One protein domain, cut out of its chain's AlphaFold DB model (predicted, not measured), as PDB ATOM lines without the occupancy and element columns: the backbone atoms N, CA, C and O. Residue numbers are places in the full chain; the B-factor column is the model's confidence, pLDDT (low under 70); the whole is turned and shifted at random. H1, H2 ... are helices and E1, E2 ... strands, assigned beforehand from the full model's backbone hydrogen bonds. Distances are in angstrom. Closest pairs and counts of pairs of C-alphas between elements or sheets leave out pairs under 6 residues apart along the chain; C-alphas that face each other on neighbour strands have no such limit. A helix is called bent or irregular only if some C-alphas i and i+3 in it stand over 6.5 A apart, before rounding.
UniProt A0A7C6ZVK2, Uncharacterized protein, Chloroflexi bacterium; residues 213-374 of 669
ATOM      1  N   PHE A 213     150.621 161.053 145.555       95.19
ATOM      2  CA  PHE A 213     149.679 161.950 144.908       95.19
ATOM      3  C   PHE A 213     148.362 162.015 145.659       95.19
ATOM      4  O   PHE A 213     148.068 161.223 146.559       95.19
ATOM      5  N   THR A 214     147.551 162.977 145.252       95.12
ATOM      6  CA  THR A 214     146.145 163.043 145.621       95.12
ATOM      7  C   THR A 214     145.297 162.922 144.368       95.12
ATOM      8  O   THR A 214     145.612 163.568 143.371       95.12
ATOM      9  N   SER A 215     144.221 162.142 144.402       95.38
ATOM     10  CA  SER A 215     143.302 162.003 143.268       95.38
ATOM     11  C   SER A 215     141.860 161.992 143.758       95.38
ATOM     12  O   SER A 215     141.597 161.604 144.886       95.38
ATOM     13  N   ALA A 216     140.935 162.446 142.912       94.56
ATOM     14  CA  ALA A 216     139.497 162.236 143.101       94.56
ATOM     15  C   ALA A 216     138.931 161.151 142.172       94.56
ATOM     16  O   ALA A 216     137.715 160.978 142.041       94.56
ATOM     17  N   TYR A 217     139.834 160.458 141.482       95.50
ATOM     18  CA  TYR A 217     139.560 159.449 140.476       95.50
ATOM     19  C   TYR A 217     140.117 158.079 140.882       95.50
ATOM     20  O   TYR A 217     140.334 157.241 140.006       95.50
ATOM     21  N   LEU A 218     140.350 157.842 142.180       95.94
ATOM     22  CA  LEU A 218     140.844 156.566 142.687       95.94
ATOM     23  C   LEU A 218     139.706 155.538 142.798       95.94
ATOM     24  O   LEU A 218     138.685 155.770 143.442       95.94
ATOM     25  N   GLY A 219     139.880 154.379 142.170       95.81
ATOM     26  CA  GLY A 219     138.925 153.274 142.197       95.81
ATOM     27  C   GLY A 219     139.556 151.957 142.617       95.81
ATOM     28  O   GLY A 219     140.759 151.750 142.481       95.81
ATOM     29  N   PHE A 220     138.719 151.046 143.103       96.81
ATOM     30  CA  PHE A 220     139.103 149.732 143.599       96.81
ATOM     31  C   PHE A 220     138.241 148.666 142.937       96.81
ATOM     32  O   PHE A 220     137.005 148.725 142.964       96.81
ATOM     33  N   ILE A 221     138.901 147.682 142.334       96.12
ATOM     34  CA  ILE A 221     138.245 146.580 141.635       96.12
ATOM     35  C   ILE A 221     138.716 145.261 142.243       96.12
ATOM     36  O   ILE A 221     139.874 144.864 142.109       96.12
ATOM     37  N   ASP A 222     137.780 144.553 142.865       94.25
ATOM     38  CA  ASP A 222     137.901 143.134 143.172       94.25
ATOM     39  C   ASP A 222     137.425 142.329 141.954       94.25
ATOM     40  O   ASP A 222     136.235 142.035 141.776       94.25
ATOM     41  N   ALA A 223     138.362 142.037 141.053       84.25
ATOM     42  CA  ALA A 223     138.143 141.102 139.964       84.25
ATOM     43  C   ALA A 223     138.498 139.682 140.427       84.25
ATOM     44  O   ALA A 223     139.396 139.460 141.242       84.25
ATOM     45  N   SER A 224     137.834 138.675 139.854       79.19
ATOM     46  CA  SER A 224     138.112 137.271 140.186       79.19
ATOM     47  C   SER A 224     139.563 136.856 139.895       79.19
ATOM     48  O   SER A 224     140.034 135.875 140.462       79.19
ATOM     49  N   SER A 225     140.265 137.589 139.024       77.12
ATOM     50  CA  SER A 225     141.650 137.351 138.605       77.12
ATOM     51  C   SER A 225     142.681 138.274 139.269       77.12
ATOM     52  O   SER A 225     143.847 137.892 139.345       77.12
ATOM     53  N   LYS A 226     142.290 139.478 139.717       88.19
ATOM     54  CA  LYS A 226     143.197 140.527 140.216       88.19
ATOM     55  C   LYS A 226     142.510 141.426 141.246       88.19
ATOM     56  O   LYS A 226     141.310 141.673 141.158       88.19
ATOM     57  N   LYS A 227     143.291 141.958 142.184       95.00
ATOM     58  CA  LYS A 227     142.883 143.031 143.100       95.00
ATOM     59  C   LYS A 227     143.531 144.310 142.597       95.00
ATOM     60  O   LYS A 227     144.755 144.390 142.590       95.00
ATOM     61  N   LEU A 228     142.740 145.248 142.089       96.06
ATOM     62  CA  LEU A 228     143.255 146.433 141.402       96.06
ATOM     63  C   LEU A 228     142.966 147.700 142.197       96.06
ATOM     64  O   LEU A 228     141.865 147.872 142.727       96.06
ATOM     65  N   ILE A 229     143.936 148.609 142.179       96.75
ATOM     66  CA  ILE A 229     143.706 150.038 142.371       96.75
ATOM     67  C   ILE A 229     143.852 150.698 141.008       96.75
ATOM     68  O   ILE A 229     144.800 150.414 140.277       96.75
ATOM     69  N   CYS A 230     142.908 151.558 140.661       95.88
ATOM     70  CA  CYS A 230     142.869 152.269 139.395       95.88
ATOM     71  C   CYS A 230     142.829 153.773 139.643       95.88
ATOM     72  O   CYS A 230     142.227 154.226 140.612       95.88
ATOM     73  N   GLU A 231     143.406 154.549 138.737       96.12
ATOM     74  CA  GLU A 231     143.348 156.008 138.763       96.12
ATOM     75  C   GLU A 231     143.141 156.499 137.326       96.12
ATOM     76  O   GLU A 231     143.783 156.001 136.402       96.12
ATOM     77  N   ALA A 232     142.170 157.390 137.101       94.69
ATOM     78  CA  ALA A 232     141.696 157.687 135.745       94.69
ATOM     79  C   ALA A 232     142.589 158.649 134.942       94.69
ATOM     80  O   ALA A 232     142.383 158.767 133.736       94.69
ATOM     81  N   THR A 233     143.532 159.346 135.577       93.69
ATOM     82  CA  THR A 233     144.310 160.435 134.963       93.69
ATOM     83  C   THR A 233     145.777 160.096 134.705       93.69
ATOM     84  O   THR A 233     146.388 160.745 133.864       93.69
ATOM     85  N   GLY A 234     146.302 159.047 135.335       94.56
ATOM     86  CA  GLY A 234     147.649 158.525 135.117       94.56
ATOM     87  C   GLY A 234     148.537 158.441 136.358       94.56
ATOM     88  O   GLY A 234     149.638 157.914 136.273       94.56
ATOM     89  N   ALA A 235     148.073 158.880 137.531       95.12
ATOM     90  CA  ALA A 235     148.937 159.071 138.704       95.12
ATOM     91  C   ALA A 235     149.523 157.769 139.302       95.12
ATOM     92  O   ALA A 235     150.375 157.803 140.186       95.12
ATOM     93  N   LEU A 236     149.064 156.603 138.833       96.19
ATOM     94  CA  LEU A 236     149.589 155.290 139.219       96.19
ATOM     95  C   LEU A 236     150.676 154.750 138.278       96.19
ATOM     96  O   LEU A 236     151.176 153.659 138.551       96.19
ATOM     97  N   LEU A 237     151.035 155.460 137.201       95.56
ATOM     98  CA  LEU A 237     152.003 154.988 136.205       95.56
ATOM     99  C   LEU A 237     153.327 154.576 136.866       95.56
ATOM    100  O   LEU A 237     153.670 153.395 136.853       95.56
ATOM    101  N   HIS A 238     153.991 155.519 137.541       95.00
ATOM    102  CA  HIS A 238     155.267 155.268 138.216       95.00
ATOM    103  C   HIS A 238     155.134 154.374 139.453       95.00
ATOM    104  O   HIS A 238     156.016 153.572 139.733       95.00
ATOM    105  N   VAL A 239     154.005 154.409 140.174       95.12
ATOM    106  CA  VAL A 239     153.763 153.467 141.291       95.12
ATOM    107  C   VAL A 239     153.829 152.013 140.811       95.12
ATOM    108  O   VAL A 239     154.325 151.148 141.529       95.12
ATOM    109  N   GLY A 240     153.352 151.747 139.594       94.06
ATOM    110  CA  GLY A 240     153.369 150.425 138.977       94.06
ATOM    111  C   GLY A 240     154.746 149.924 138.535       94.06
ATOM    112  O   GLY A 240     154.848 148.752 138.178       94.06
ATOM    113  N   GLU A 241     155.781 150.767 138.557       95.00
ATOM    114  CA  GLU A 241     157.154 150.404 138.172       95.00
ATOM    115  C   GLU A 241     157.921 149.700 139.304       95.00
ATOM    116  O   GLU A 241     158.936 149.051 139.052       95.00
ATOM    117  N   TYR A 242     157.424 149.784 140.545       94.31
ATOM    118  CA  TYR A 242     158.102 149.265 141.733       94.31
ATOM    119  C   TYR A 242     157.378 148.050 142.322       94.31
ATOM    120  O   TYR A 242     156.479 148.169 143.164       94.31
ATOM    121  N   ASP A 243     157.809 146.854 141.929       91.88
ATOM    122  CA  ASP A 243     157.311 145.608 142.512       91.88
ATOM    123  C   ASP A 243     157.616 145.541 144.019       91.88
ATOM    124  O   ASP A 243     158.742 145.747 144.470       91.88
ATOM    125  N   GLY A 244     156.595 145.241 144.826       93.12
ATOM    126  CA  GLY A 244     156.708 145.178 146.283       93.12
ATOM    127  C   GLY A 244     156.673 146.535 146.995       93.12
ATOM    128  O   GLY A 244     156.715 146.556 148.230       93.12
ATOM    129  N   LEU A 245     156.549 147.655 146.269       94.19
ATOM    130  CA  LEU A 245     156.386 148.973 146.880       94.19
ATOM    131  C   LEU A 245     155.130 149.003 147.753       94.19
ATOM    132  O   LEU A 245     154.034 148.635 147.326       94.19
ATOM    133  N   LYS A 246     155.291 149.480 148.985       94.94
ATOM    134  CA  LYS A 246     154.175 149.735 149.896       94.94
ATOM    135  C   LYS A 246     153.729 151.182 149.782       94.94
ATOM    136  O   LYS A 246     154.554 152.072 149.607       94.94
ATOM    137  N   PHE A 247     152.442 151.436 149.950       94.69
ATOM    138  CA  PHE A 247     151.893 152.785 150.044       94.69
ATOM    139  C   PHE A 247     150.697 152.823 150.993       94.69
ATOM    140  O   PHE A 247     150.023 151.816 151.209       94.69
ATOM    141  N   VAL A 248     150.439 153.989 151.575       94.88
ATOM    142  CA  VAL A 248     149.261 154.254 152.402       94.88
ATOM    143  C   VAL A 248     148.196 154.920 151.547       94.88
ATOM    144  O   VAL A 248     148.438 155.965 150.946       94.88
ATOM    145  N   VAL A 249     147.008 154.323 151.527       94.94
ATOM    146  CA  VAL A 249     145.787 154.924 150.989       94.94
ATOM    147  C   VAL A 249     145.009 155.564 152.134       94.94
ATOM    148  O   VAL A 249     144.730 154.908 153.142       94.94
ATOM    149  N   ALA A 250     144.619 156.823 151.971       93.94
ATOM    150  CA  ALA A 250     143.808 157.556 152.936       93.94
ATOM    151  C   ALA A 250     142.690 158.353 152.249       93.94
ATOM    152  O   ALA A 250     142.859 158.857 151.142       93.94
ATOM    153  N   GLY A 251     141.554 158.507 152.930       92.19
ATOM    154  CA  GLY A 251     140.415 159.299 152.455       92.19
ATOM    155  C   GLY A 251     139.358 158.515 151.671       92.19
ATOM    156  O   GLY A 251     138.331 159.094 151.330       92.19
ATOM    157  N   THR A 252     139.554 157.211 151.452       92.25
ATOM    158  CA  THR A 252     138.539 156.332 150.841       92.25
ATOM    159  C   THR A 252     137.486 155.916 151.872       92.25
ATOM    160  O   THR A 252     137.694 156.043 153.083       92.25
ATOM    161  N   ALA A 253     136.339 155.404 151.433       90.94
ATOM    162  CA  ALA A 253     135.312 154.905 152.341       90.94
ATOM    163  C   ALA A 253     135.619 153.485 152.839       90.94
ATOM    164  O   ALA A 253     135.337 153.175 153.999       90.94
ATOM    165  N   LEU A 254     136.179 152.620 151.981       93.94
ATOM    166  CA  LEU A 254     136.274 151.178 152.250       93.94
ATOM    167  C   LEU A 254     137.695 150.610 152.166       93.94
ATOM    168  O   LEU A 254     137.922 149.493 152.631       93.94
ATOM    169  N   ASN A 255     138.653 151.353 151.609       95.19
ATOM    170  CA  ASN A 255     139.954 150.803 151.217       95.19
ATOM    171  C   ASN A 255     141.173 151.509 151.839       95.19
ATOM    172  O   ASN A 255     142.285 151.370 151.327       95.19
ATOM    173  N   ASN A 256     140.994 152.246 152.942       94.50
ATOM    174  CA  ASN A 256     142.102 152.892 153.653       94.50
ATOM    175  C   ASN A 256     143.130 151.873 154.170       94.50
ATOM    176  O   ASN A 256     142.796 150.725 154.474       94.50
ATOM    177  N   GLY A 257     144.361 152.337 154.364       93.88
ATOM    178  CA  GLY A 257     145.448 151.569 154.962       93.88
ATOM    179  C   GLY A 257     146.564 151.240 153.978       93.88
ATOM    180  O   GLY A 257     146.667 151.824 152.902       93.88
ATOM    181  N   ILE A 258     147.431 150.319 154.392       94.75
ATOM    182  CA  ILE A 258     148.638 149.943 153.653       94.75
ATOM    183  C   ILE A 258     148.273 148.977 152.532       94.75
ATOM    184  O   ILE A 258     147.552 148.008 152.775       94.75
ATOM    185  N   LYS A 259     148.809 149.233 151.340       95.94
ATOM    186  CA  LYS A 259     148.705 148.388 150.152       95.94
ATOM    187  C   LYS A 259     150.100 148.093 149.595       95.94
ATOM    188  O   LYS A 259     150.995 148.928 149.730       95.94
ATOM    189  N   THR A 260     150.273 146.935 148.965       96.38
ATOM    190  CA  THR A 260     151.547 146.468 148.403       96.38
ATOM    191  C   THR A 260     151.393 146.184 146.912       96.38
ATOM    192  O   THR A 260     150.585 145.335 146.526       96.38
ATOM    193  N   VAL A 261     152.179 146.863 146.073       96.56
ATOM    194  CA  VAL A 261     152.203 146.658 144.618       96.56
ATOM    195  C   VAL A 261     152.694 145.246 144.302       96.56
ATOM    196  O   VAL A 261     153.746 144.816 144.764       96.56
ATOM    197  N   SER A 262     151.919 144.518 143.504       96.06
ATOM    198  CA  SER A 262     152.292 143.215 142.943       96.06
ATOM    199  C   SER A 262     152.677 143.295 141.464       96.06
ATOM    200  O   SER A 262     153.347 142.395 140.976       96.06
ATOM    201  N   SER A 263     152.155 144.285 140.732       95.69
ATOM    202  CA  SER A 263     152.544 144.631 139.353       95.69
ATOM    203  C   SER A 263     151.805 145.888 138.886       95.69
ATOM    204  O   SER A 263     150.657 146.111 139.286       95.69
ATOM    205  N   GLY A 264     152.420 146.680 138.007       95.00
ATOM    206  CA  GLY A 264     151.762 147.755 137.257       95.00
ATOM    207  C   GLY A 264     151.199 147.309 135.908       95.00
ATOM    208  O   GLY A 264     151.614 146.294 135.345       95.00
ATOM    209  N   ASP A 265     150.252 148.075 135.363       93.25
ATOM    210  CA  ASP A 265     149.766 147.873 133.994       93.25
ATOM    211  C   ASP A 265     150.674 148.487 132.917       93.25
ATOM    212  O   ASP A 265     150.601 148.062 131.764       93.25
ATOM    213  N   GLY A 266     151.528 149.451 133.287       92.94
ATOM    214  CA  GLY A 266     152.573 150.043 132.442       92.94
ATOM    215  C   GLY A 266     152.065 150.765 131.190       92.94
ATOM    216  O   GLY A 266     152.813 150.917 130.225       92.94
ATOM    217  N   ARG A 267     150.782 151.150 131.144       94.69
ATOM    218  CA  ARG A 267     150.166 151.779 129.964       94.69
ATOM    219  C   ARG A 267     149.922 153.259 130.198       94.69
ATOM    220  O   ARG A 267     149.109 153.593 131.048       94.69
ATOM    221  N   GLU A 268     150.474 154.118 129.353       94.56
ATOM    222  CA  GLU A 268     150.208 155.565 129.380       94.56
ATOM    223  C   GLU A 268     148.705 155.910 129.495       94.56
ATOM    224  O   GLU A 268     147.864 155.216 128.883       94.56
ATOM    225  N   PRO A 269     148.348 156.967 130.252       95.75
ATOM    226  CA  PRO A 269     146.977 157.435 130.374       95.75
ATOM    227  C   PRO A 269     146.456 157.985 129.042       95.75
ATOM    228  O   PRO A 269     147.164 158.635 128.274       95.75
ATOM    229  N   VAL A 270     145.177 157.740 128.759       97.56
ATOM    230  CA  VAL A 270     144.512 158.176 127.527       97.56
ATOM    231  C   VAL A 270     143.277 159.006 127.859       97.56
ATOM    232  O   VAL A 270     142.399 158.567 128.601       97.56
ATOM    233  N   SER A 271     143.182 160.184 127.237       96.94
ATOM    234  CA  SER A 271     141.971 161.004 127.177       96.94
ATOM    235  C   SER A 271     141.428 161.004 125.751       96.94
ATOM    236  O   SER A 271     141.983 161.651 124.862       96.94
ATOM    237  N   TYR A 272     140.331 160.285 125.529       96.88
ATOM    238  CA  TYR A 272     139.688 160.162 124.227       96.88
ATOM    239  C   TYR A 272     138.363 160.923 124.211       96.88
ATOM    240  O   TYR A 272     137.496 160.664 125.038       96.88
ATOM    241  N   SER A 273     138.194 161.862 123.277       96.19
ATOM    242  CA  SER A 273     136.949 162.626 123.118       96.19
ATOM    243  C   SER A 273     136.371 162.436 121.724       96.19
ATOM    244  O   SER A 273     137.095 162.559 120.737       96.19
ATOM    245  N   SER A 274     135.072 162.161 121.641       94.75
ATOM    246  CA  SER A 274     134.375 161.929 120.374       94.75
ATOM    247  C   SER A 274     132.897 162.299 120.494       94.75
ATOM    248  O   SER A 274     132.261 162.068 121.523       94.75
ATOM    249  N   ASP A 275     132.345 162.893 119.439       93.25
ATOM    250  CA  ASP A 275     130.905 163.119 119.261       93.25
ATOM    251  C   ASP A 275     130.196 161.910 118.621       93.25
ATOM    252  O   ASP A 275     128.972 161.907 118.493       93.25
ATOM    253  N   LEU A 276     130.954 160.867 118.259       93.62
ATOM    254  CA  LEU A 276     130.465 159.600 117.706       93.62
ATOM    255  C   LEU A 276     130.247 158.517 118.772       93.62
ATOM    256  O   LEU A 276     129.833 157.408 118.424       93.62
ATOM    257  N   ILE A 277     130.499 158.828 120.046       93.50
ATOM    258  CA  ILE A 277     130.200 157.927 121.160       93.50
ATOM    259  C   ILE A 277     128.699 157.974 121.458       93.50
ATOM    260  O   ILE A 277     128.099 159.044 121.572       93.50
ATOM    261  N   SER A 278     128.089 156.802 121.619       92.12
ATOM    262  CA  SER A 278     126.705 156.650 122.071       92.12
ATOM    263  C   SER A 278     126.608 155.574 123.142       92.12
ATOM    264  O   SER A 278     127.280 154.547 123.059       92.12
ATOM    265  N   LEU A 279     125.749 155.802 124.129       92.62
ATOM    266  CA  LEU A 279     125.561 154.911 125.270       92.62
ATOM    267  C   LEU A 279     124.225 154.193 125.125       92.62
ATOM    268  O   LEU A 279     123.187 154.861 125.051       92.62
ATOM    269  N   GLY A 280     124.277 152.864 125.042       87.75
ATOM    270  CA  GLY A 280     123.104 151.999 125.082       87.75
ATOM    271  C   GLY A 280     122.622 151.790 126.516       87.75
ATOM    272  O   GLY A 280     123.243 152.253 127.473       87.75
ATOM    273  N   ALA A 281     121.478 151.128 126.677       85.50
ATOM    274  CA  ALA A 281     120.999 150.767 128.008       85.50
ATOM    275  C   ALA A 281     121.924 149.731 128.669       85.50
ATOM    276  O   ALA A 281     122.490 148.876 127.997       85.50
ATOM    277  N   ASP A 282     121.992 149.795 129.996       86.31
ATOM    278  CA  ASP A 282     122.676 148.866 130.891       86.31
ATOM    279  C   ASP A 282     124.202 148.836 130.740       86.31
ATOM    280  O   ASP A 282     124.880 149.478 131.539       86.31
ATOM    281  N   ASP A 283     124.775 148.111 129.786       93.44
ATOM    282  CA  ASP A 283     126.227 147.904 129.714       93.44
ATOM    283  C   ASP A 283     126.910 148.433 128.453       93.44
ATOM    284  O   ASP A 283     128.136 148.479 128.422       93.44
ATOM    285  N   ASP A 284     126.176 148.929 127.464       93.81
ATOM    286  CA  ASP A 284     126.759 149.223 126.157       93.81
ATOM    287  C   ASP A 284     127.337 150.643 125.995       93.81
ATOM    288  O   ASP A 284     126.626 151.645 126.118       93.81
ATOM    289  N   LEU A 285     128.605 150.734 125.572       94.56
ATOM    290  CA  LEU A 285     129.215 151.952 125.025       94.56
ATOM    291  C   LEU A 285     129.714 151.682 123.605       94.56
ATOM    292  O   LEU A 285     130.612 150.870 123.386       94.56
ATOM    293  N   TYR A 286     129.145 152.399 122.639       94.06
ATOM    294  CA  TYR A 286     129.502 152.323 121.225       94.06
ATOM    295  C   TYR A 286     130.292 153.558 120.800       94.06
ATOM    296  O   TYR A 286     130.006 154.662 121.256       94.06
ATOM    297  N   ASP A 287     131.220 153.386 119.864       94.12
ATOM    298  CA  ASP A 287     131.895 154.484 119.176       94.12
ATOM    299  C   ASP A 287     131.906 154.249 117.664       94.12
ATOM    300  O   ASP A 287     132.546 153.325 117.148       94.12
ATOM    301  N   GLY A 288     131.216 155.129 116.935       91.94
ATOM    302  CA  GLY A 288     131.200 155.110 115.474       91.94
ATOM    303  C   GLY A 288     132.577 155.360 114.845       91.94
ATOM    304  O   GLY A 288     132.808 154.937 113.710       91.94
ATOM    305  N   GLY A 289     133.494 156.006 115.576       91.69
ATOM    306  CA  GLY A 289     134.864 156.299 115.150       91.69
ATOM    307  C   GLY A 289     135.844 155.128 115.270       91.69
ATOM    308  O   GLY A 289     136.919 155.181 114.674       91.69
ATOM    309  N   LYS A 290     135.462 154.053 115.971       93.94
ATOM    310  CA  LYS A 290     136.306 152.884 116.272       93.94
ATOM    311  C   LYS A 290     137.590 153.202 117.064       93.94
ATOM    312  O   LYS A 290     138.621 152.568 116.846       93.94
ATOM    313  N   GLY A 291     137.546 154.185 117.957       94.12
ATOM    314  CA  GLY A 291     138.680 154.675 118.740       94.12
ATOM    315  C   GLY A 291     138.925 153.970 120.076       94.12
ATOM    316  O   GLY A 291     139.761 154.441 120.836       94.12
ATOM    317  N   LEU A 292     138.233 152.871 120.399       96.06
ATOM    318  CA  LEU A 292     138.255 152.255 121.739       96.06
ATOM    319  C   LEU A 292     139.327 151.164 121.928       96.06
ATOM    320  O   LEU A 292     139.328 150.466 122.938       96.06
ATOM    321  N   GLU A 293     140.260 151.006 120.985       95.50
ATOM    322  CA  GLU A 293     141.308 149.967 121.028       95.50
ATOM    323  C   GLU A 293     142.239 150.072 122.255       95.50
ATOM    324  O   GLU A 293     142.825 149.078 122.675       95.50
ATOM    325  N   PHE A 294     142.344 151.253 122.874       94.62
ATOM    326  CA  PHE A 294     143.192 151.498 124.051       94.62
ATOM    327  C   PHE A 294     142.635 150.938 125.375       94.62
ATOM    328  O   PHE A 294     143.303 151.049 126.408       94.62
ATOM    329  N   ILE A 295     141.412 150.397 125.364       96.25
ATOM    330  CA  ILE A 295     140.689 149.914 126.544       96.25
ATOM    331  C   ILE A 295     140.833 148.388 126.668       96.25
ATOM    332  O   ILE A 295     140.587 147.645 125.718       96.25
ATOM    333  N   ALA A 296     141.169 147.914 127.866       94.56
ATOM    334  CA  ALA A 296     141.274 146.502 128.227       94.56
ATOM    335  C   ALA A 296     140.159 146.063 129.199       94.56
ATOM    336  O   ALA A 296     139.511 146.878 129.853       94.56
ATOM    337  N   THR A 297     139.922 144.750 129.297       94.25
ATOM    338  CA  THR A 297     139.038 144.185 130.327       94.25
ATOM    339  C   THR A 297     139.575 144.529 131.714       94.25
ATOM    340  O   THR A 297     140.782 144.477 131.934       94.25
ATOM    341  N   ASP A 298     138.666 144.837 132.638       93.38
ATOM    342  CA  ASP A 298     138.933 145.312 133.999       93.38
ATOM    343  C   ASP A 298     139.531 146.720 134.107       93.38
ATOM    344  O   ASP A 298     139.743 147.192 135.223       93.38
ATOM    345  N   ASP A 299     139.689 147.444 132.993       95.31
ATOM    346  CA  ASP A 299     140.004 148.868 133.056       95.31
ATOM    347  C   ASP A 299     138.890 149.635 133.764       95.31
ATOM    348  O   ASP A 299     137.694 149.427 133.525       95.31
ATOM    349  N   MET A 300     139.295 150.585 134.599       95.81
ATOM    350  CA  MET A 300     138.418 151.662 135.017       95.81
ATOM    351  C   MET A 300     138.501 152.788 133.988       95.81
ATOM    352  O   MET A 300     139.573 153.346 133.751       95.81
ATOM    353  N   ILE A 301     137.357 153.144 133.413       96.62
ATOM    354  CA  ILE A 301     137.204 154.343 132.591       96.62
ATOM    355  C   ILE A 301     136.391 155.392 133.341       96.62
ATOM    356  O   ILE A 301     135.483 155.041 134.094       96.62
ATOM    357  N   TYR A 302     136.667 156.673 133.115       96.12
ATOM    358  CA  TYR A 302     135.852 157.776 133.617       96.12
ATOM    359  C   TYR A 302     135.170 158.494 132.455       96.12
ATOM    360  O   TYR A 302     135.836 159.057 131.586       96.12
ATOM    361  N   VAL A 303     133.838 158.458 132.435       95.06
ATOM    362  CA  VAL A 303     133.020 159.047 131.369       95.06
ATOM    363  C   VAL A 303     132.568 160.445 131.782       95.06
ATOM    364  O   VAL A 303     132.067 160.650 132.888       95.06
ATOM    365  N   SER A 304     132.715 161.417 130.888       94.25
ATOM    366  CA  SER A 304     132.218 162.783 131.073       94.25
ATOM    367  C   SER A 304     131.649 163.357 129.771       94.25
ATOM    368  O   SER A 304     131.912 162.839 128.689       94.25
ATOM    369  N   GLY A 305     130.836 164.412 129.859       92.75
ATOM    370  CA  GLY A 305     130.216 165.056 128.692       92.75
ATOM    371  C   GLY A 305     128.934 164.381 128.186       92.75
ATOM    372  O   GLY A 305     128.328 164.858 127.229       92.75
ATOM    373  N   ALA A 306     128.464 163.313 128.839       91.50
ATOM    374  CA  ALA A 306     127.209 162.664 128.474       91.50
ATOM    375  C   ALA A 306     125.997 163.532 128.859       91.50
ATOM    376  O   ALA A 306     125.930 164.076 129.964       91.50
ATOM    377  N   ALA A 307     125.007 163.617 127.961       88.31
ATOM    378  CA  ALA A 307     123.810 164.446 128.140       88.31
ATOM    379  C   ALA A 307     122.939 164.022 129.338       88.31
ATOM    380  O   ALA A 307     122.336 164.866 130.002       88.31
ATOM    381  N   HIS A 308     122.882 162.720 129.626       88.88
ATOM    382  CA  HIS A 308     122.293 162.200 130.856       88.88
ATOM    383  C   HIS A 308     123.350 162.186 131.953       88.88
ATOM    384  O   HIS A 308     124.380 161.529 131.823       88.88
ATOM    385  N   THR A 309     123.097 162.914 133.041       88.38
ATOM    386  CA  THR A 309     124.051 163.064 134.146       88.38
ATOM    387  C   THR A 309     124.452 161.723 134.754       88.38
ATOM    388  O   THR A 309     125.612 161.555 135.105       88.38
ATOM    389  N   GLU A 310     123.532 160.754 134.788       89.19
ATOM    390  CA  GLU A 310     123.732 159.400 135.318       89.19
ATOM    391  C   GLU A 310     124.782 158.595 134.538       89.19
ATOM    392  O   GLU A 310     125.383 157.673 135.081       89.19
ATOM    393  N   ASN A 311     125.025 158.955 133.275       91.50
ATOM    394  CA  ASN A 311     126.008 158.298 132.416       91.50
ATOM    395  C   ASN A 311     127.442 158.775 132.653       91.50
ATOM    396  O   ASN A 311     128.378 158.159 132.150       91.50
ATOM    397  N   ASN A 312     127.615 159.872 133.390       92.38
ATOM    398  CA  ASN A 312     128.933 160.370 133.750       92.38
ATOM    399  C   ASN A 312     129.449 159.638 135.003       92.38
ATOM    400  O   ASN A 312     128.673 159.134 135.819       92.38
ATOM    401  N   GLY A 313     130.769 159.591 135.158       94.25
ATOM    402  CA  GLY A 313     131.455 158.922 136.260       94.25
ATOM    403  C   GLY A 313     132.187 157.651 135.837       94.25
ATOM    404  O   GLY A 313     132.268 157.305 134.657       94.25
ATOM    405  N   ALA A 314     132.745 156.954 136.825       95.69
ATOM    406  CA  ALA A 314     133.565 155.777 136.578       95.69
ATOM    407  C   ALA A 314     132.742 154.552 136.172       95.69
ATOM    408  O   ALA A 314     131.643 154.327 136.688       95.69
ATOM    409  N   ARG A 315     133.306 153.730 135.289       95.69
ATOM    410  CA  ARG A 315     132.783 152.425 134.879       95.69
ATOM    411  C   ARG A 315     133.925 151.417 134.801       95.69
ATOM    412  O   ARG A 315     135.022 151.762 134.375       95.69
ATOM    413  N   ARG A 316     133.652 150.168 135.182       95.69
ATOM    414  CA  ARG A 316     134.570 149.041 134.977       95.69
ATOM    415  C   ARG A 316     134.246 148.376 133.654       95.69
ATOM    416  O   ARG A 316     133.090 148.029 133.423       95.69
ATOM    417  N   VAL A 317     135.257 148.137 132.837       95.75
ATOM    418  CA  VAL A 317     135.115 147.471 131.545       95.75
ATOM    419  C   VAL A 317     135.043 145.958 131.734       95.75
ATOM    420  O   VAL A 317     135.843 145.360 132.449       95.75
ATOM    421  N   LYS A 318     134.060 145.333 131.088       93.88
ATOM    422  CA  LYS A 318     133.772 143.894 131.129       93.88
ATOM    423  C   LYS A 318     134.184 143.214 129.823       93.88
ATOM    424  O   LYS A 318     134.913 142.225 129.857       93.88
ATOM    425  N   THR A 319     133.769 143.774 128.691       94.88
ATOM    426  CA  THR A 319     134.066 143.253 127.349       94.88
ATOM    427  C   THR A 319     134.654 144.374 126.501       94.88
ATOM    428  O   THR A 319     134.211 145.516 126.608       94.88
ATOM    429  N   THR A 320     135.644 144.067 125.664       95.69
ATOM    430  CA  THR A 320     136.358 145.059 124.848       95.69
ATOM    431  C   THR A 320     136.140 144.864 123.353       95.69
ATOM    432  O   THR A 320     135.859 143.764 122.872       95.69
ATOM    433  N   GLY A 321     136.317 145.950 122.605       95.06
ATOM    434  CA  GLY A 321     136.232 145.988 121.155       95.06
ATOM    435  C   GLY A 321     136.538 147.394 120.643       95.06
ATOM    436  O   GLY A 321     136.357 148.377 121.353       95.06
ATOM    437  N   ILE A 322     136.995 147.503 119.393       94.00
ATOM    438  CA  ILE A 322     137.446 148.789 118.832       94.00
ATOM    439  C   ILE A 322     136.319 149.821 118.695       94.00
ATOM    440  O   ILE A 322     136.577 151.016 118.719       94.00
ATOM    441  N   SER A 323     135.071 149.373 118.541       94.56
ATOM    442  CA  SER A 323     133.894 150.224 118.309       94.56
ATOM    443  C   SER A 323     132.775 150.015 119.323       94.56
ATOM    444  O   SER A 323     131.720 150.633 119.210       94.56
ATOM    445  N   HIS A 324     132.956 149.078 120.250       95.19
ATOM    446  CA  HIS A 324     131.946 148.681 121.220       95.19
ATOM    447  C   HIS A 324     132.637 148.025 122.407       95.19
ATOM    448  O   HIS A 324     133.450 147.119 122.222       95.19
ATOM    449  N   ILE A 325     132.313 148.498 123.602       97.06
ATOM    450  CA  ILE A 325     132.702 147.884 124.866       97.06
ATOM    451  C   ILE A 325     131.449 147.659 125.709       97.06
ATOM    452  O   ILE A 325     130.478 148.413 125.607       97.06
ATOM    453  N   GLU A 326     131.509 146.659 126.581       96.69
ATOM    454  CA  GLU A 326     130.521 146.470 127.640       96.69
ATOM    455  C   GLU A 326     131.149 146.855 128.979       96.69
ATOM    456  O   GLU A 326     132.281 146.455 129.276       96.69
ATOM    457  N   VAL A 327     130.420 147.586 129.817       95.88
ATOM    458  CA  VAL A 327     130.806 147.860 131.206       95.88
ATOM    459  C   VAL A 327     130.178 146.844 132.161       95.88
ATOM    460  O   VAL A 327     129.378 146.004 131.768       95.88
ATOM    461  N   SER A 328     130.560 146.866 133.435       94.12
ATOM    462  CA  SER A 328     129.958 146.030 134.476       94.12
ATOM    463  C   SER A 328     128.966 146.847 135.312       94.12
ATOM    464  O   SER A 328     129.399 147.575 136.215       94.12
ATOM    465  N   PRO A 329     127.638 146.713 135.092       90.81
ATOM    466  CA  PRO A 329     126.640 147.465 135.855       90.81
ATOM    467  C   PRO A 329     126.680 147.160 137.357       90.81
ATOM    468  O   PRO A 329     126.285 147.987 138.176       90.81
ATOM    469  N   GLY A 330     127.178 145.974 137.726       89.50
ATOM    470  CA  GLY A 330     127.306 145.535 139.113       89.50
ATOM    471  C   GLY A 330     128.444 146.194 139.898       89.50
ATOM    472  O   GLY A 330     128.461 146.058 141.116       89.50
ATOM    473  N   TRP A 331     129.382 146.888 139.240       92.81
ATOM    474  CA  TRP A 331     130.480 147.584 139.926       92.81
ATOM    475  C   TRP A 331     130.124 149.031 140.283       92.81
ATOM    476  O   TRP A 331     130.281 149.424 141.434       92.81
ATOM    477  N   ASN A 332     129.611 149.814 139.325       92.44
ATOM    478  CA  ASN A 332     129.226 151.212 139.558       92.44
ATOM    479  C   ASN A 332     128.084 151.685 138.647       92.44
ATOM    480  O   ASN A 332     128.194 152.710 137.973       92.44
ATOM    481  N   SER A 333     126.982 150.929 138.628       90.19
ATOM    482  CA  SER A 333     125.799 151.159 137.783       90.19
ATOM    483  C   SER A 333     126.059 151.077 136.272       90.19
ATOM    484  O   SER A 333     127.194 151.096 135.795       90.19
ATOM    485  N   GLY A 334     124.978 150.910 135.513       89.75
ATOM    486  CA  GLY A 334     125.013 150.852 134.058       89.75
ATOM    487  C   GLY A 334     124.957 152.222 133.379       89.75
ATOM    488  O   GLY A 334     125.065 153.276 134.016       89.75
ATOM    489  N   PHE A 335     124.755 152.206 132.068       92.06
ATOM    490  CA  PHE A 335     124.367 153.370 131.287       92.06
ATOM    491  C   PHE A 335     122.849 153.428 131.101       92.06
ATOM    492  O   PHE A 335     122.144 152.426 131.003       92.06
ATOM    493  N   ARG A 336     122.332 154.648 131.031       89.88
ATOM    494  CA  ARG A 336     121.014 154.952 130.501       89.88
ATOM    495  C   ARG A 336     121.136 155.161 128.997       89.88
ATOM    496  O   ARG A 336     121.976 155.949 128.560       89.88
ATOM    497  N   ASP A 337     120.236 154.537 128.241       85.69
ATOM    498  CA  ASP A 337     120.154 154.739 126.795       85.69
ATOM    499  C   ASP A 337     120.036 156.231 126.454       85.69
ATOM    500  O   ASP A 337     119.176 156.950 126.975       85.69
ATOM    501  N   SER A 338     120.947 156.685 125.600       76.25
ATOM    502  CA  SER A 338     121.066 158.074 125.155       76.25
ATOM    503  C   SER A 338     120.390 158.337 123.805       76.25
ATOM    504  O   SER A 338     120.290 159.492 123.396       76.25
ATOM    505  N   GLY A 339     119.873 157.303 123.127       63.91
ATOM    506  CA  GLY A 339     119.068 157.444 121.909       63.91
ATOM    507  C   GLY A 339     119.826 157.878 120.641       63.91
ATOM    508  O   GLY A 339     119.181 158.099 119.614       63.91
ATOM    509  N   GLY A 340     121.161 157.989 120.679       63.81
ATOM    510  CA  GLY A 340     122.026 158.276 119.523       63.81
ATOM    511  C   GLY A 340     123.265 159.124 119.857       63.81
ATOM    512  O   GLY A 340     123.363 159.685 120.945       63.81
ATOM    513  N   SER A 341     124.216 159.215 118.919       63.44
ATOM    514  CA  SER A 341     125.412 160.071 119.018       63.44
ATOM    515  C   SER A 341     125.070 161.560 118.820       63.44
ATOM    516  O   SER A 341     124.133 161.897 118.090       63.44
ATOM    517  N   GLY A 342     125.787 162.473 119.491       68.19
ATOM    518  CA  GLY A 342     125.472 163.911 119.456       68.19
ATOM    519  C   GLY A 342     126.239 164.803 120.449       68.19
ATOM    520  O   GLY A 342     126.779 165.824 120.022       68.19
ATOM    521  N   PRO A 343     126.304 164.487 121.757       82.75
ATOM    522  CA  PRO A 343     127.192 165.191 122.683       82.75
ATOM    523  C   PRO A 343     128.638 164.700 122.531       82.75
ATOM    524  O   PRO A 343     128.872 163.510 122.331       82.75
ATOM    525  N   THR A 344     129.619 165.597 122.669       92.62
ATOM    526  CA  THR A 344     131.027 165.193 122.790       92.62
ATOM    527  C   THR A 344     131.235 164.531 124.148       92.62
ATOM    528  O   THR A 344     131.163 165.196 125.181       92.62
ATOM    529  N   ILE A 345     131.481 163.223 124.136       94.50
ATOM    530  CA  ILE A 345     131.788 162.434 125.327       94.50
ATOM    531  C   ILE A 345     133.302 162.272 125.415       94.50
ATOM    532  O   ILE A 345     133.961 161.979 124.417       94.50
ATOM    533  N   THR A 346     133.838 162.442 126.620       96.00
ATOM    534  CA  THR A 346     135.242 162.195 126.944       96.00
ATOM    535  C   THR A 346     135.353 160.960 127.827       96.00
ATOM    536  O   THR A 346     134.663 160.844 128.841       96.00
ATOM    537  N   ILE A 347     136.246 160.053 127.443       96.44
ATOM    538  CA  ILE A 347     136.626 158.851 128.175       96.44
ATOM    539  C   ILE A 347     138.067 159.032 128.640       96.44
ATOM    540  O   ILE A 347     138.972 159.174 127.817       96.44
ATOM    541  N   LEU A 348     138.269 158.998 129.953       96.81
ATOM    542  CA  LEU A 348     139.594 158.886 130.552       96.81
ATOM    543  C   LEU A 348     139.865 157.426 130.913       96.81
ATOM    544  O   LEU A 348     139.009 156.778 131.517       96.81
ATOM    545  N   ARG A 349     141.047 156.920 130.570       96.56
ATOM    546  CA  ARG A 349     141.575 155.626 131.023       96.56
ATOM    547  C   ARG A 349     143.004 155.868 131.477       96.56
ATOM    548  O   ARG A 349     143.873 156.077 130.636       96.56
ATOM    549  N   GLY A 350     143.230 155.856 132.783       95.94
ATOM    550  CA  GLY A 350     144.563 156.036 133.349       95.94
ATOM    551  C   GLY A 350     145.263 154.703 133.588       95.94
ATOM    552  O   GLY A 350     145.266 153.822 132.724       95.94
ATOM    553  N   ASN A 351     145.831 154.553 134.775       95.62
ATOM    554  CA  ASN A 351     146.665 153.418 135.143       95.62
ATOM    555  C   ASN A 351     145.986 152.543 136.183       95.62
ATOM    556  O   ASN A 351     145.109 152.982 136.935       95.62
ATOM    557  N   ASN A 352     146.422 151.291 136.248       95.19
ATOM    558  CA  ASN A 352     146.088 150.425 137.361       95.19
ATOM    559  C   ASN A 352     147.302 149.652 137.862       95.19
ATOM    560  O   ASN A 352     148.205 149.301 137.106       95.19
ATOM    561  N   VAL A 353     147.285 149.382 139.162       96.81
ATOM    562  CA  VAL A 353     148.244 148.507 139.828       96.81
ATOM    563  C   VAL A 353     147.491 147.344 140.452       96.81
ATOM    564  O   VAL A 353     146.427 147.513 141.051       96.81
ATOM    565  N   THR A 354     148.046 146.146 140.307       96.44
ATOM    566  CA  THR A 354     147.599 144.978 141.062       96.44
ATOM    567  C   THR A 354     148.222 145.034 142.446       96.44
ATOM    568  O   THR A 354     149.422 145.284 142.561       96.44
ATOM    569  N   ILE A 355     147.436 144.775 143.485       96.62
ATOM    570  CA  ILE A 355     147.898 144.775 144.875       96.62
ATOM    571  C   ILE A 355     147.746 143.406 145.538       96.62
ATOM    572  O   ILE A 355     146.957 142.571 145.093       96.62
ATOM    573  N   ALA A 356     148.525 143.176 146.595       95.75
ATOM    574  CA  ALA A 356     148.546 141.904 147.314       95.75
ATOM    575  C   ALA A 356     147.355 141.740 148.273       95.75
ATOM    576  O   ALA A 356     146.907 140.624 148.534       95.75
ATOM    577  N   GLU A 357     146.865 142.848 148.828       95.31
ATOM    578  CA  GLU A 357     145.772 142.864 149.790       95.31
ATOM    579  C   GLU A 357     144.407 142.777 149.100       95.31
ATOM    580  O   GLU A 357     144.213 143.253 147.979       95.31
ATOM    581  N   ASP A 358     143.419 142.236 149.814       92.19
ATOM    582  CA  ASP A 358     142.034 142.316 149.366       92.19
ATOM    583  C   ASP A 358     141.565 143.780 149.289       92.19
ATOM    584  O   ASP A 358     141.962 144.659 150.071       92.19
ATOM    585  N   VAL A 359     140.680 144.030 148.327       94.19
ATOM    586  CA  VAL A 359     140.005 145.313 148.130       94.19
ATOM    587  C   VAL A 359     138.506 145.102 148.137       94.19
ATOM    588  O   VAL A 359     138.009 144.070 147.694       94.19
ATOM    589  N   THR A 360     137.774 146.098 148.621       95.19
ATOM    590  CA  THR A 360     136.326 146.156 148.419       95.19
ATOM    591  C   THR A 360     136.050 147.009 147.192       95.19
ATOM    592  O   THR A 360     136.646 148.075 147.052       95.19
ATOM    593  N   ASN A 361     135.151 146.561 146.312       95.12
ATOM    594  CA  ASN A 361     134.747 147.349 145.147       95.12
ATOM    595  C   ASN A 361     134.288 148.750 145.575       95.12
ATOM    596  O   ASN A 361     133.355 148.888 146.366       95.12
ATOM    597  N   GLU A 362     134.946 149.769 145.037       94.88
ATOM    598  CA  GLU A 362     134.695 151.172 145.350       94.88
ATOM    599  C   GLU A 362     135.017 151.994 144.102       94.88
ATOM    600  O   GLU A 362     136.108 151.887 143.547       94.88
ATOM    601  N   ALA A 363     134.055 152.775 143.620       93.31
ATOM    602  CA  ALA A 363     134.247 153.634 142.460       93.31
ATOM    603  C   ALA A 363     134.518 155.076 142.900       93.31
ATOM    604  O   ALA A 363     133.890 155.533 143.861       93.31
ATOM    605  N   PRO A 364     135.377 155.822 142.182       92.25
ATOM    606  CA  PRO A 364     135.591 157.224 142.489       92.25
ATOM    607  C   PRO A 364     134.321 158.019 142.214       92.25
ATOM    608  O   PRO A 364     133.625 157.806 141.214       92.25
ATOM    609  N   ASN A 365     134.047 158.988 143.080       79.62
ATOM    610  CA  ASN A 365     132.924 159.904 142.905       79.62
ATOM    611  C   ASN A 365     133.307 161.187 142.135       79.62
ATOM    612  O   ASN A 365     132.435 162.018 141.885       79.62
ATOM    613  N   GLY A 366     134.590 161.362 141.783       81.06
ATOM    614  CA  GLY A 366     135.094 162.518 141.035       81.06
ATOM    615  C   GLY A 366     135.203 163.814 141.847       81.06
ATOM    616  O   GLY A 366     135.394 164.877 141.260       81.06
ATOM    617  N   SER A 367     135.037 163.763 143.173       84.38
ATOM    618  CA  SER A 367     134.971 164.952 144.039       84.38
ATOM    619  C   SER A 367     135.684 164.819 145.388       84.38
ATOM    620  O   SER A 367     136.256 165.800 145.862       84.38
ATOM    621  N   THR A 368     135.670 163.642 146.017       87.62
ATOM    622  CA  THR A 368     136.454 163.366 147.225       87.62
ATOM    623  C   THR A 368     137.912 163.252 146.828       87.62
ATOM    624  O   THR A 368     138.227 162.476 145.945       87.62
ATOM    625  N   VAL A 369     138.794 164.015 147.468       91.50
ATOM    626  CA  VAL A 369     140.235 163.899 147.234       91.50
ATOM    627  C   VAL A 369     140.801 162.860 148.196       91.50
ATOM    628  O   VAL A 369     140.807 163.070 149.410       91.50
ATOM    629  N   GLU A 370     141.260 161.747 147.642       93.75
ATOM    630  CA  GLU A 370     141.976 160.684 148.336       93.75
ATOM    631  C   GLU A 370     143.490 160.871 148.195       93.75
ATOM    632  O   GLU A 370     143.968 161.492 147.244       93.75
ATOM    633  N   THR A 371     144.255 160.318 149.133       93.69
ATOM    634  CA  THR A 371     145.718 160.410 149.163       93.69
ATOM    635  C   THR A 371     146.345 159.030 149.025       93.69
ATOM    636  O   THR A 371     145.941 158.089 149.711       93.69
ATOM    637  N   VAL A 372     147.374 158.939 148.186       94.00
ATOM    638  CA  VAL A 372     148.252 157.777 148.034       94.00
ATOM    639  C   VAL A 372     149.682 158.216 148.344       94.00
ATOM    640  O   VAL A 372     150.234 159.076 147.661       94.00
ATOM    641  N   THR A 373     150.291 157.641 149.379       92.38
ATOM    642  CA  THR A 373     151.650 158.000 149.821       92.38
ATOM    643  C   THR A 373     152.553 156.776 149.828       92.38
ATOM    644  O   THR A 373     152.289 155.833 150.571       92.38
ATOM    645  N   ALA A 374     153.622 156.781 149.028       91.56
ATOM    646  CA  ALA A 374     154.578 155.678 148.996       91.56
ATOM    647  C   ALA A 374     155.382 155.578 150.305       91.56
ATOM    648  O   ALA A 374     155.793 156.586 150.887       91.56
TER     649      ALA A 374
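Overview. This is residues 213 to 374 of the 669 residues of an uncharacterized protein of Chloroflexi bacterium (UniProt A0A7C6ZVK2). Two lobes stand end to end along the longest axis, each one sheet of seven strands curled like part of a barrel and folded back on itself; the two sheets are only partly face to face, with E2 and E3 of the one beside E9 and E10 of the other. E1 to E5 lie in the first lobe and E6 to E12 in the second, and the chain then returns to the first lobe with E13 and E14. The printed part has 162 residues with fourteen named strands and two named helices of four residues each, in the order E1 E2 E3 H1 E4 E5 E6 E7 E8 E9 E10 E11 H2 E12 E13 E14, and both sheets are antiparallel. The class is mostly strand, though under half of the residues are in named elements. The whole is compact, with a radius of gyration of the C-alphas of 15.2 A, and elongated, with spans of 45 by 27 by 27 A.

Arrangement. Begin at E1, residues 213 to 215, an edge strand, and cross the first sheet through E14, residues 370 to 374, E4, residues 246 to 250, E5, residues 257 to 264, E13, residues 351 to 355, and E3, residues 227 to 231, to the other edge strand, E2, residues 218 to 222. It is a folded sheet, bent back on itself into two leaves: E1, E14 and E4 face E13, E3 and E2, with E5 as the hinge. E5 bends by 53 degrees at residue 261, and pairs with E4 over residues 257 to 260 and with E13 over residues 261 to 264. Look for pairs within hydrogen-bond range: N 213 and O 372 at 2.9 A join E1 and E14, N 219 and O 230 at 2.8 A the hairpin E2 and E3, and N 262 and O 354 at 2.8 A E5 and E13. H1, residues 238 to 241, is on this sheet at a height of 6.3 A; its closest C-alpha pair with E5 is Gly 240 and Gly 264, 3.6 A apart. The second sheet runs from edge strand E6, residues 270 to 274, through E12, residues 345 to 349, E9, residues 300 to 304, E10, residues 313 to 319, E11, residues 324 to 327, and E8, residues 284 to 287, to edge strand E7, residues 277 to 279. It too is a folded sheet: E6, E12, E9 and E10 face E8 and E7, with E11 as the hinge. E9, E10 and E11 are a meander, each the antiparallel neighbour of the one before; with E8, the antiparallel neighbour of E11, they make a Greek key. N 301 and O 315, 2.9 A apart, and N 285 and O 325, 3.0 A apart, are within hydrogen-bond range in E9 with E10 and E8 with E11. H2, residues 329 to 332, is on this sheet at a height of 7.5 A, only just over E10, with 3 of its C-alphas falling on that strand; the closest C-alphas are those of Arg 315 and Asn 332, 6.0 A apart. Both helices are too short for an O i to N i+4 pair; the one O i to N i+3 pair is within range in H1 but not in H2. The sheets form a sandwich, two sheets face to face, with facing parts 10.5 A centre to centre; the closest C-alphas of E3 and E9 are those of Cys 230 and Met 300, 6.3 A apart.

Along the chain. Find C-alpha 213 at (149.679, 161.950, 144.908), where E1 begins. E5 runs 19.2 A from C-alpha 257 at (145.448, 151.569, 154.962), and E10 runs 18.2 A from first to last C-alpha. E14 ends at C-alpha 374, at (154.578, 155.678, 148.996).

Size, cuts and confidence. The two C-alphas farthest apart are those of Gly 244 and Gly 339, 46.5 A, while those of Phe 213 and Ala 374 are 8.9 A apart. The printed part has no cut. The links E8 to E9, H2 to E12 and E13 to E14 are long. The mean pLDDT of the printed part is 92.6, and residues 339 to 342 are under 70.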